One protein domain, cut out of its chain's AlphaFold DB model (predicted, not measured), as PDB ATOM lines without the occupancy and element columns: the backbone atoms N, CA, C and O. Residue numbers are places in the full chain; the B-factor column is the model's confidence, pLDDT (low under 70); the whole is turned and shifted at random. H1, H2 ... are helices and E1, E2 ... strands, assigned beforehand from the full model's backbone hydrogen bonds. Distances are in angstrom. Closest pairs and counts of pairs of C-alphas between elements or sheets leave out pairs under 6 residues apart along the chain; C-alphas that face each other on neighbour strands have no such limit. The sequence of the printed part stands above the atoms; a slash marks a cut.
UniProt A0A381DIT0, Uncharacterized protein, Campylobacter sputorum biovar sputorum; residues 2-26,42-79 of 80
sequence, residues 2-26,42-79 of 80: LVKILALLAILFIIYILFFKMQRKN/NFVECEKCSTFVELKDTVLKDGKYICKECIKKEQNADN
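AT A GLANCE: This is residues 2 to 26 and 42 to 79 of the 80 residues of an uncharacterized protein of Campylobacter sputorum biovar sputorum (UniProt A0A381DIT0). Two small strand hairpins, E1 with E2 and E3 with E4, make a compact head, where E1 comes near E4. From it two helical arms stick out in different directions: residues 2 to 18 of long H1, and residues 72 to 79, mostly of H2. The printed part has 63 residues, in the order H1, E1, E2, E3, E4, H2; both two-stranded sheets are antiparallel, and the class is mixed, helices and strands. The whole is only just extended, close to loose, with a radius of gyration of the C-alphas of 16.1 A and spans of 50 by 33 by 20 A.

IN THESE COORDINATES: One sheet holds E1, residues 43 to 46, and E2, residues 51 to 54. The other holds E3, residues 58 to 61, and E4, residues 64 to 67. H1, residues 2 to 23, is 31.6 A long and begins with C-alpha 2 at (210.357, 127.290, 135.199). H2, residues 68 to 77, is 14.7 A long and ends with C-alpha 77 at (170.148, 144.307, 138.261).

HOW THE PARTS SIT: E1 and E2 form a hairpin, antiparallel at 135 degrees, with N 46 and O 51 within hydrogen-bond range at 2.8 A. E3 and E4 form another, antiparallel at 142 degrees, with N 59 and O 66 at 2.8 A. The closest C-alphas of E1 and E4, those of Cys 46 and Ile 66, are 4.8 A apart. The closest of H1 and E2, those of Gln 23 and Thr 51, are 7.6 A apart. H2 follows E4 by a tight link; H1 and H2 are apart. In H1 and H2 every O i to N i+4 pair is within hydrogen-bond range.

THE WHOLE: Without the free stretches the body spans 28 by 18 by 12 A. Residues 27 to 41 are not printed, and C-alphas 26 and 42 are 16.3 A apart across this cut. Of the links printed whole, none is long. The pLDDT is under 70 at residues 20 to 26 and 75 to 79.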
ATOM      1  N   LEU A   2     211.116 126.625 136.274       78.31
ATOM      2  CA  LEU A   2     210.357 127.290 135.199       78.31
ATOM      3  C   LEU A   2     208.839 127.412 135.458       78.31
ATOM      4  O   LEU A   2     208.270 128.488 135.331       78.31
ATOM      5  N   VAL A   3     208.189 126.325 135.890       89.56
ATOM      6  CA  VAL A   3     206.727 126.297 136.130       89.56
ATOM      7  C   VAL A   3     206.310 127.257 137.254       89.56
ATOM      8  O   VAL A   3     205.260 127.885 137.183       89.56
ATOM      9  N   LYS A   4     207.173 127.430 138.265       87.25
ATOM     10  CA  LYS A   4     206.943 128.366 139.378       87.25
ATOM     11  C   LYS A   4     206.953 129.826 138.904       87.25
ATOM     12  O   LYS A   4     206.139 130.618 139.365       87.25
ATOM     13  N   ILE A   5     207.836 130.166 137.962       92.19
ATOM     14  CA  ILE A   5     207.929 131.509 137.367       92.19
ATOM     15  C   ILE A   5     206.703 131.797 136.493       92.19
ATOM     16  O   ILE A   5     206.126 132.879 136.572       92.19
ATOM     17  N   LEU A   6     206.264 130.811 135.707       93.00
ATOM     18  CA  LEU A   6     205.088 130.953 134.848       93.00
ATOM     19  C   LEU A   6     203.800 131.156 135.664       93.00
ATOM     20  O   LEU A   6     202.970 131.988 135.311       93.00
ATOM     21  N   ALA A   7     203.669 130.450 136.791       89.94
ATOM     22  CA  ALA A   7     202.548 130.617 137.712       89.94
ATOM     23  C   ALA A   7     202.507 132.024 138.337       89.94
ATOM     24  O   ALA A   7     201.444 132.638 138.396       89.94
ATOM     25  N   LEU A   8     203.659 132.566 138.746       91.12
ATOM     26  CA  LEU A   8     203.756 133.934 139.270       91.12
ATOM     27  C   LEU A   8     203.366 134.986 138.223       91.12
ATOM     28  O   LEU A   8     202.587 135.889 138.524       91.12
ATOM     29  N   LEU A   9     203.852 134.845 136.986       94.00
ATOM     30  CA  LEU A   9     203.491 135.739 135.880       94.00
ATOM     31  C   LEU A   9     201.996 135.683 135.552       94.00
ATOM     32  O   LEU A   9     201.389 136.725 135.321       94.00
ATOM     33  N   ALA A  10     201.387 134.494 135.574       93.38
ATOM     34  CA  ALA A  10     199.960 134.335 135.315       93.38
ATOM     35  C   ALA A  10     199.097 135.060 136.360       93.38
ATOM     36  O   ALA A  10     198.161 135.768 135.995       93.38
ATOM     37  N   ILE A  11     199.441 134.948 137.648       93.75
ATOM     38  CA  ILE A  11     198.729 135.648 138.729       93.75
ATOM     39  C   ILE A  11     198.844 137.168 138.552       93.75
ATOM     40  O   ILE A  11     197.834 137.873 138.607       93.75
ATOM     41  N   LEU A  12     200.050 137.672 138.271       91.25
ATOM     42  CA  LEU A  12     200.282 139.100 138.041       91.25
ATOM     43  C   LEU A  12     199.483 139.616 136.832       91.25
ATOM     44  O   LEU A  12     198.880 140.688 136.878       91.25
ATOM     45  N   PHE A  13     199.445 138.824 135.761       91.19
ATOM     46  CA  PHE A  13     198.734 139.149 134.531       91.19
ATOM     47  C   PHE A  13     197.212 139.170 134.719       91.19
ATOM     48  O   PHE A  13     196.543 140.038 134.161       91.19
ATOM     49  N   ILE A  14     196.655 138.277 135.543       87.38
ATOM     50  CA  ILE A  14     195.225 138.285 135.888       87.38
ATOM     51  C   ILE A  14     194.864 139.570 136.639       87.38
ATOM     52  O   ILE A  14     193.901 140.235 136.262       87.38
ATOM     53  N   ILE A  15     195.648 139.957 137.651       88.44
ATOM     54  CA  ILE A  15     195.418 141.199 138.409       88.44
ATOM     55  C   ILE A  15     195.506 142.413 137.473       88.44
ATOM     56  O   ILE A  15     194.623 143.271 137.492       88.44
ATOM     57  N   TYR A  16     196.511 142.445 136.594       86.69
ATOM     58  CA  TYR A  16     196.662 143.489 135.580       86.69
ATOM     59  C   TYR A  16     195.460 143.563 134.627       86.69
ATOM     60  O   TYR A  16     194.926 144.645 134.384       86.69
ATOM     61  N   ILE A  17     194.981 142.421 134.116       81.69
ATOM     62  CA  ILE A  17     193.797 142.370 133.250       81.69
ATOM     63  C   ILE A  17     192.552 142.832 133.996       81.69
ATOM     64  O   ILE A  17     191.760 143.562 133.409       81.69
ATOM     65  N   LEU A  18     192.345 142.441 135.253       76.00
ATOM     66  CA  LEU A  18     191.193 142.897 136.034       76.00
ATOM     67  C   LEU A  18     191.216 144.422 136.211       76.00
ATOM     68  O   LEU A  18     190.192 145.070 135.996       76.00
ATOM     69  N   PHE A  19     192.389 144.999 136.479       72.06
ATOM     70  CA  PHE A  19     192.576 146.449 136.562       72.06
ATOM     71  C   PHE A  19     192.307 147.141 135.213       72.06
ATOM     72  O   PHE A  19     191.594 148.140 135.138       72.06
ATOM     73  N   PHE A  20     192.791 146.570 134.107       67.19
ATOM     74  CA  PHE A  20     192.652 147.152 132.767       67.19
ATOM     75  C   PHE A  20     191.264 146.948 132.135       67.19
ATOM     76  O   PHE A  20     190.769 147.792 131.387       67.19
ATOM     77  N   LYS A  21     190.586 145.839 132.444       53.84
ATOM     78  CA  LYS A  21     189.210 145.555 132.007       53.84
ATOM     79  C   LYS A  21     188.198 146.430 132.757       53.84
ATOM     80  O   LYS A  21     187.114 146.668 132.229       53.84
ATOM     81  N   MET A  22     188.580 146.969 133.921       52.88
ATOM     82  CA  MET A  22     187.872 148.066 134.586       52.88
ATOM     83  C   MET A  22     188.052 149.397 133.834       52.88
ATOM     84  O   MET A  22     187.093 150.143 133.678       52.88
ATOM     85  N   GLN A  23     189.250 149.670 133.299       52.50
ATOM     86  CA  GLN A  23     189.562 150.921 132.586       52.50
ATOM     87  C   GLN A  23     188.988 150.988 131.157       52.50
ATOM     88  O   GLN A  23     188.690 152.069 130.656       52.50
ATOM     89  N   ARG A  24     188.782 149.846 130.485       48.25
ATOM     90  CA  ARG A  24     188.347 149.804 129.073       48.25
ATOM     91  C   ARG A  24     186.845 149.954 128.807       48.25
ATOM     92  O   ARG A  24     186.444 149.833 127.655       48.25
ATOM     93  N   LYS A  25     186.011 150.255 129.807       47.25
ATOM     94  CA  LYS A  25     184.595 150.605 129.558       47.25
ATOM     95  C   LYS A  25     184.321 152.106 129.413       47.25
ATOM     96  O   LYS A  25     183.203 152.455 129.073       47.25
ATOM     97  N   ASN A  26     185.335 152.967 129.556       47.56
ATOM     98  CA  ASN A  26     185.178 154.423 129.424       47.56
ATOM     99  C   ASN A  26     185.663 155.008 128.086       47.56
ATOM    100  O   ASN A  26     185.792 156.220 127.942       47.56
ATOM    101  N   ASN A  42     188.433 168.155 137.093       73.62
ATOM    102  CA  ASN A  42     188.459 167.557 138.421       73.62
ATOM    103  C   ASN A  42     188.052 166.091 138.281       73.62
ATOM    104  O   ASN A  42     186.878 165.773 138.080       73.62
ATOM    105  N   PHE A  43     189.042 165.208 138.359       81.25
ATOM    106  CA  PHE A  43     188.832 163.773 138.455       81.25
ATOM    107  C   PHE A  43     188.557 163.407 139.911       81.25
ATOM    108  O   PHE A  43     189.311 163.781 140.809       81.25
ATOM    109  N   VAL A  44     187.476 162.670 140.140       84.44
ATOM    110  CA  VAL A  44     187.102 162.122 141.445       84.44
ATOM    111  C   VAL A  44     187.059 160.603 141.369       84.44
ATOM    112  O   VAL A  44     186.752 160.020 140.326       84.44
ATOM    113  N   GLU A  45     187.387 159.949 142.477       82.19
ATOM    114  CA  GLU A  45     187.293 158.498 142.581       82.19
ATOM    115  C   GLU A  45     185.832 158.085 142.806       82.19
ATOM    116  O   GLU A  45     185.166 158.560 143.727       82.19
ATOM    117  N   CYS A  46     185.318 157.205 141.947       85.56
ATOM    118  CA  CYS A  46     184.014 156.585 142.134       85.56
ATOM    119  C   CYS A  46     184.080 155.567 143.272       85.56
ATOM    120  O   CYS A  46     184.779 154.564 143.149       85.56
ATOM    121  N   GLU A  47     183.268 155.735 144.312       84.69
ATOM    122  CA  GLU A  47     183.311 154.835 145.470       84.69
ATOM    123  C   GLU A  47     182.882 153.390 145.147       84.69
ATOM    124  O   GLU A  47     183.324 152.441 145.786       84.69
ATOM    125  N   LYS A  48     182.044 153.184 144.124       81.75
ATOM    126  CA  LYS A  48     181.533 151.845 143.782       81.75
ATOM    127  C   LYS A  48     182.507 150.965 143.003       81.75
ATOM    128  O   LYS A  48     182.392 149.745 143.056       81.75
ATOM    129  N   CYS A  49     183.389 151.557 142.205       81.69
ATOM    130  CA  CYS A  49     184.290 150.801 141.330       81.69
ATOM    131  C   CYS A  49     185.744 151.281 141.379       81.69
ATOM    132  O   CYS A  49     186.543 150.822 140.563       81.69
ATOM    133  N   SER A  50     186.068 152.188 142.307       78.31
ATOM    134  CA  SER A  50     187.404 152.756 142.531       78.31
ATOM    135  C   SER A  50     188.073 153.245 141.246       78.31
ATOM    136  O   SER A  50     189.258 153.030 141.004       78.31
ATOM    137  N   THR A  51     187.279 153.859 140.363       75.19
ATOM    138  CA  THR A  51     187.761 154.402 139.090       75.19
ATOM    139  C   THR A  51     187.764 155.922 139.134       75.19
ATOM    140  O   THR A  51     186.818 156.526 139.642       75.19
ATOM    141  N   PHE A  52     188.813 156.537 138.589       81.19
ATOM    142  CA  PHE A  52     188.892 157.985 138.432       81.19
ATOM    143  C   PHE A  52     188.044 158.406 137.239       81.19
ATOM    144  O   PHE A  52     188.325 158.051 136.095       81.19
ATOM    145  N   VAL A  53     186.987 159.154 137.522       80.94
ATOM    146  CA  VAL A  53     186.048 159.684 136.535       80.94
ATOM    147  C   VAL A  53     185.956 161.184 136.693       80.94
ATOM    148  O   VAL A  53     186.193 161.737 137.765       80.94
ATOM    149  N   GLU A  54     185.607 161.860 135.610       81.69
ATOM    150  CA  GLU A  54     185.378 163.292 135.672       81.69
ATOM    151  C   GLU A  54     184.192 163.611 136.588       81.69
ATOM    152  O   GLU A  54     183.154 162.946 136.536       81.69
ATOM    153  N   LEU A  55     184.308 164.690 137.364       82.12
ATOM    154  CA  LEU A  55     183.246 165.167 138.249       82.12
ATOM    155  C   LEU A  55     181.902 165.319 137.509       82.12
ATOM    156  O   LEU A  55     180.858 164.960 138.051       82.12
ATOM    157  N   LYS A  56     181.926 165.750 136.235       81.62
ATOM    158  CA  LYS A  56     180.739 165.903 135.364       81.62
ATOM    159  C   LYS A  56     179.998 164.587 135.074       81.62
ATOM    160  O   LYS A  56     178.814 164.600 134.716       81.62
ATOM    161  N   ASP A  57     180.681 163.454 135.224       81.56
ATOM    162  CA  ASP A  57     180.162 162.103 135.004       81.56
ATOM    163  C   ASP A  57     179.913 161.320 136.296       81.56
ATOM    164  O   ASP A  57     179.557 160.135 136.264       81.56
ATOM    165  N   THR A  58     179.980 162.020 137.428       83.44
ATOM    166  CA  THR A  58     179.589 161.512 138.741       83.44
ATOM    167  C   THR A  58     178.314 162.157 139.260       83.44
ATOM    168  O   THR A  58     177.946 163.268 138.886       83.44
ATOM    169  N   VAL A  59     177.622 161.427 140.124       86.88
ATOM    170  CA  VAL A  59     176.494 161.896 140.923       86.88
ATOM    171  C   VAL A  59     176.914 161.799 142.383       86.88
ATOM    172  O   VAL A  59     177.463 160.777 142.801       86.88
ATOM    173  N   LEU A  60     176.665 162.857 143.151       85.25
ATOM    174  CA  LEU A  60     176.901 162.864 144.589       85.25
ATOM    175  C   LEU A  60     175.730 162.164 145.287       85.25
ATOM    176  O   LEU A  60     174.604 162.657 145.249       85.25
ATOM    177  N   LYS A  61     175.991 161.017 145.914       80.56
ATOM    178  CA  LYS A  61     175.021 160.265 146.718       80.56
ATOM    179  C   LYS A  61     175.593 160.100 148.122       80.56
ATOM    180  O   LYS A  61     176.681 159.561 148.264       80.56
ATOM    181  N   ASP A  62     174.903 160.609 149.142       82.94
ATOM    182  CA  ASP A  62     175.327 160.519 150.553       82.94
ATOM    183  C   ASP A  62     176.751 161.050 150.825       82.94
ATOM    184  O   ASP A  62     177.511 160.487 151.611       82.94
ATOM    185  N   GLY A  63     177.143 162.132 150.140       84.00
ATOM    186  CA  GLY A  63     178.489 162.713 150.248       84.00
ATOM    187  C   GLY A  63     179.571 161.969 149.458       84.00
ATOM    188  O   GLY A  63     180.742 162.328 149.542       84.00
ATOM    189  N   LYS A  64     179.187 160.963 148.668       85.94
ATOM    190  CA  LYS A  64     180.091 160.072 147.937       85.94
ATOM    191  C   LYS A  64     179.894 160.227 146.436       85.94
ATOM    192  O   LYS A  64     178.762 160.311 145.954       85.94
ATOM    193  N   TYR A  65     180.986 160.275 145.679       88.06
ATOM    194  CA  TYR A  65     180.926 160.397 144.224       88.06
ATOM    195  C   TYR A  65     180.736 159.020 143.591       88.06
ATOM    196  O   TYR A  65     181.553 158.120 143.771       88.06
ATOM    197  N   ILE A  66     179.653 158.850 142.831       87.38
ATOM    198  CA  ILE A  66     179.333 157.601 142.133       87.38
ATOM    199  C   ILE A  66     179.222 157.878 140.636       87.38
ATOM    200  O   ILE A  66     178.484 158.768 140.217       87.38
ATOM    201  N   CYS A  67     179.925 157.113 139.802       87.31
ATOM    202  CA  CYS A  67     179.839 157.276 138.353       87.31
ATOM    203  C   CYS A  67     178.458 156.858 137.817       87.31
ATOM    204  O   CYS A  67     177.834 155.905 138.299       87.31
ATOM    205  N   LYS A  68     177.999 157.534 136.756       83.19
ATOM    206  CA  LYS A  68     176.719 157.225 136.086       83.19
ATOM    207  C   LYS A  68     176.616 155.760 135.642       83.19
ATOM    208  O   LYS A  68     175.523 155.204 135.600       83.19
ATOM    209  N   GLU A  69     177.735 155.112 135.326       81.19
ATOM    210  CA  GLU A  69     177.763 153.707 134.909       81.19
ATOM    211  C   GLU A  69     177.371 152.746 136.035       81.19
ATOM    212  O   GLU A  69     176.626 151.795 135.807       81.19
ATOM    213  N   CYS A  70     177.855 152.995 137.254       82.38
ATOM    214  CA  CYS A  70     177.521 152.173 138.412       82.38
ATOM    215  C   CYS A  70     176.053 152.318 138.815       82.38
ATOM    216  O   CYS A  70     175.468 151.366 139.326       82.38
ATOM    217  N   ILE A  71     175.451 153.479 138.556       83.62
ATOM    218  CA  ILE A  71     174.014 153.700 138.756       83.62
ATOM    219  C   ILE A  71     173.213 152.919 137.709       83.62
ATOM    220  O   ILE A  71     172.286 152.200 138.064       83.62
ATOM    221  N   LYS A  72     173.609 152.979 136.429       81.81
ATOM    222  CA  LYS A  72     172.949 152.215 135.354       81.81
ATOM    223  C   LYS A  72     173.024 150.701 135.562       81.81
ATOM    224  O   LYS A  72     172.070 150.005 135.242       81.81
ATOM    225  N   LYS A  73     174.150 150.183 136.065       76.88
ATOM    226  CA  LYS A  73     174.295 148.751 136.377       76.88
ATOM    227  C   LYS A  73     173.365 148.310 137.502       76.88
ATOM    228  O   LYS A  73     172.823 147.221 137.402       76.88
ATOM    229  N   GLU A  74     173.198 149.141 138.529       71.19
ATOM    230  CA  GLU A  74     172.290 148.844 139.641       71.19
ATOM    231  C   GLU A  74     170.847 148.770 139.144       71.19
ATOM    232  O   GLU A  74     170.230 147.726 139.267       71.19
ATOM    233  N   GLN A  75     170.387 149.776 138.394       68.75
ATOM    234  CA  GLN A  75     169.028 149.777 137.831       68.75
ATOM    235  C   GLN A  75     168.737 148.624 136.861       68.75
ATOM    236  O   GLN A  75     167.578 148.311 136.602       68.75
ATOM    237  N   ASN A  76     169.773 148.004 136.293       61.69
ATOM    238  CA  ASN A  76     169.624 146.856 135.404       61.69
ATOM    239  C   ASN A  76     169.692 145.509 136.150       61.69
ATOM    240  O   ASN A  76     169.327 144.490 135.573       61.69
ATOM    241  N   ALA A  77     170.174 145.488 137.398       60.66
ATOM    242  CA  ALA A  77     170.148 144.307 138.261       60.66
ATOM    243  C   ALA A  77     168.772 144.105 138.919       60.66
ATOM    244  O   ALA A  77     168.419 142.980 139.249       60.66
ATOM    245  N   ASP A  78     167.989 145.178 139.045       58.50
ATOM    246  CA  ASP A  78     166.653 145.181 139.654       58.50
ATOM    247  C   ASP A  78     165.547 144.685 138.697       58.50
ATOM    248  O   ASP A  78     164.379 144.609 139.073       58.50
ATOM    249  N   ASN A  79     165.897 144.398 137.437       54.34
ATOM    250  CA  ASN A  79     164.960 144.084 136.354       54.34
ATOM    251  C   ASN A  79     164.895 142.575 136.020       54.34
ATOM    252  O   ASN A  79     164.650 142.208 134.867       54.34
TER     253      ASN A  79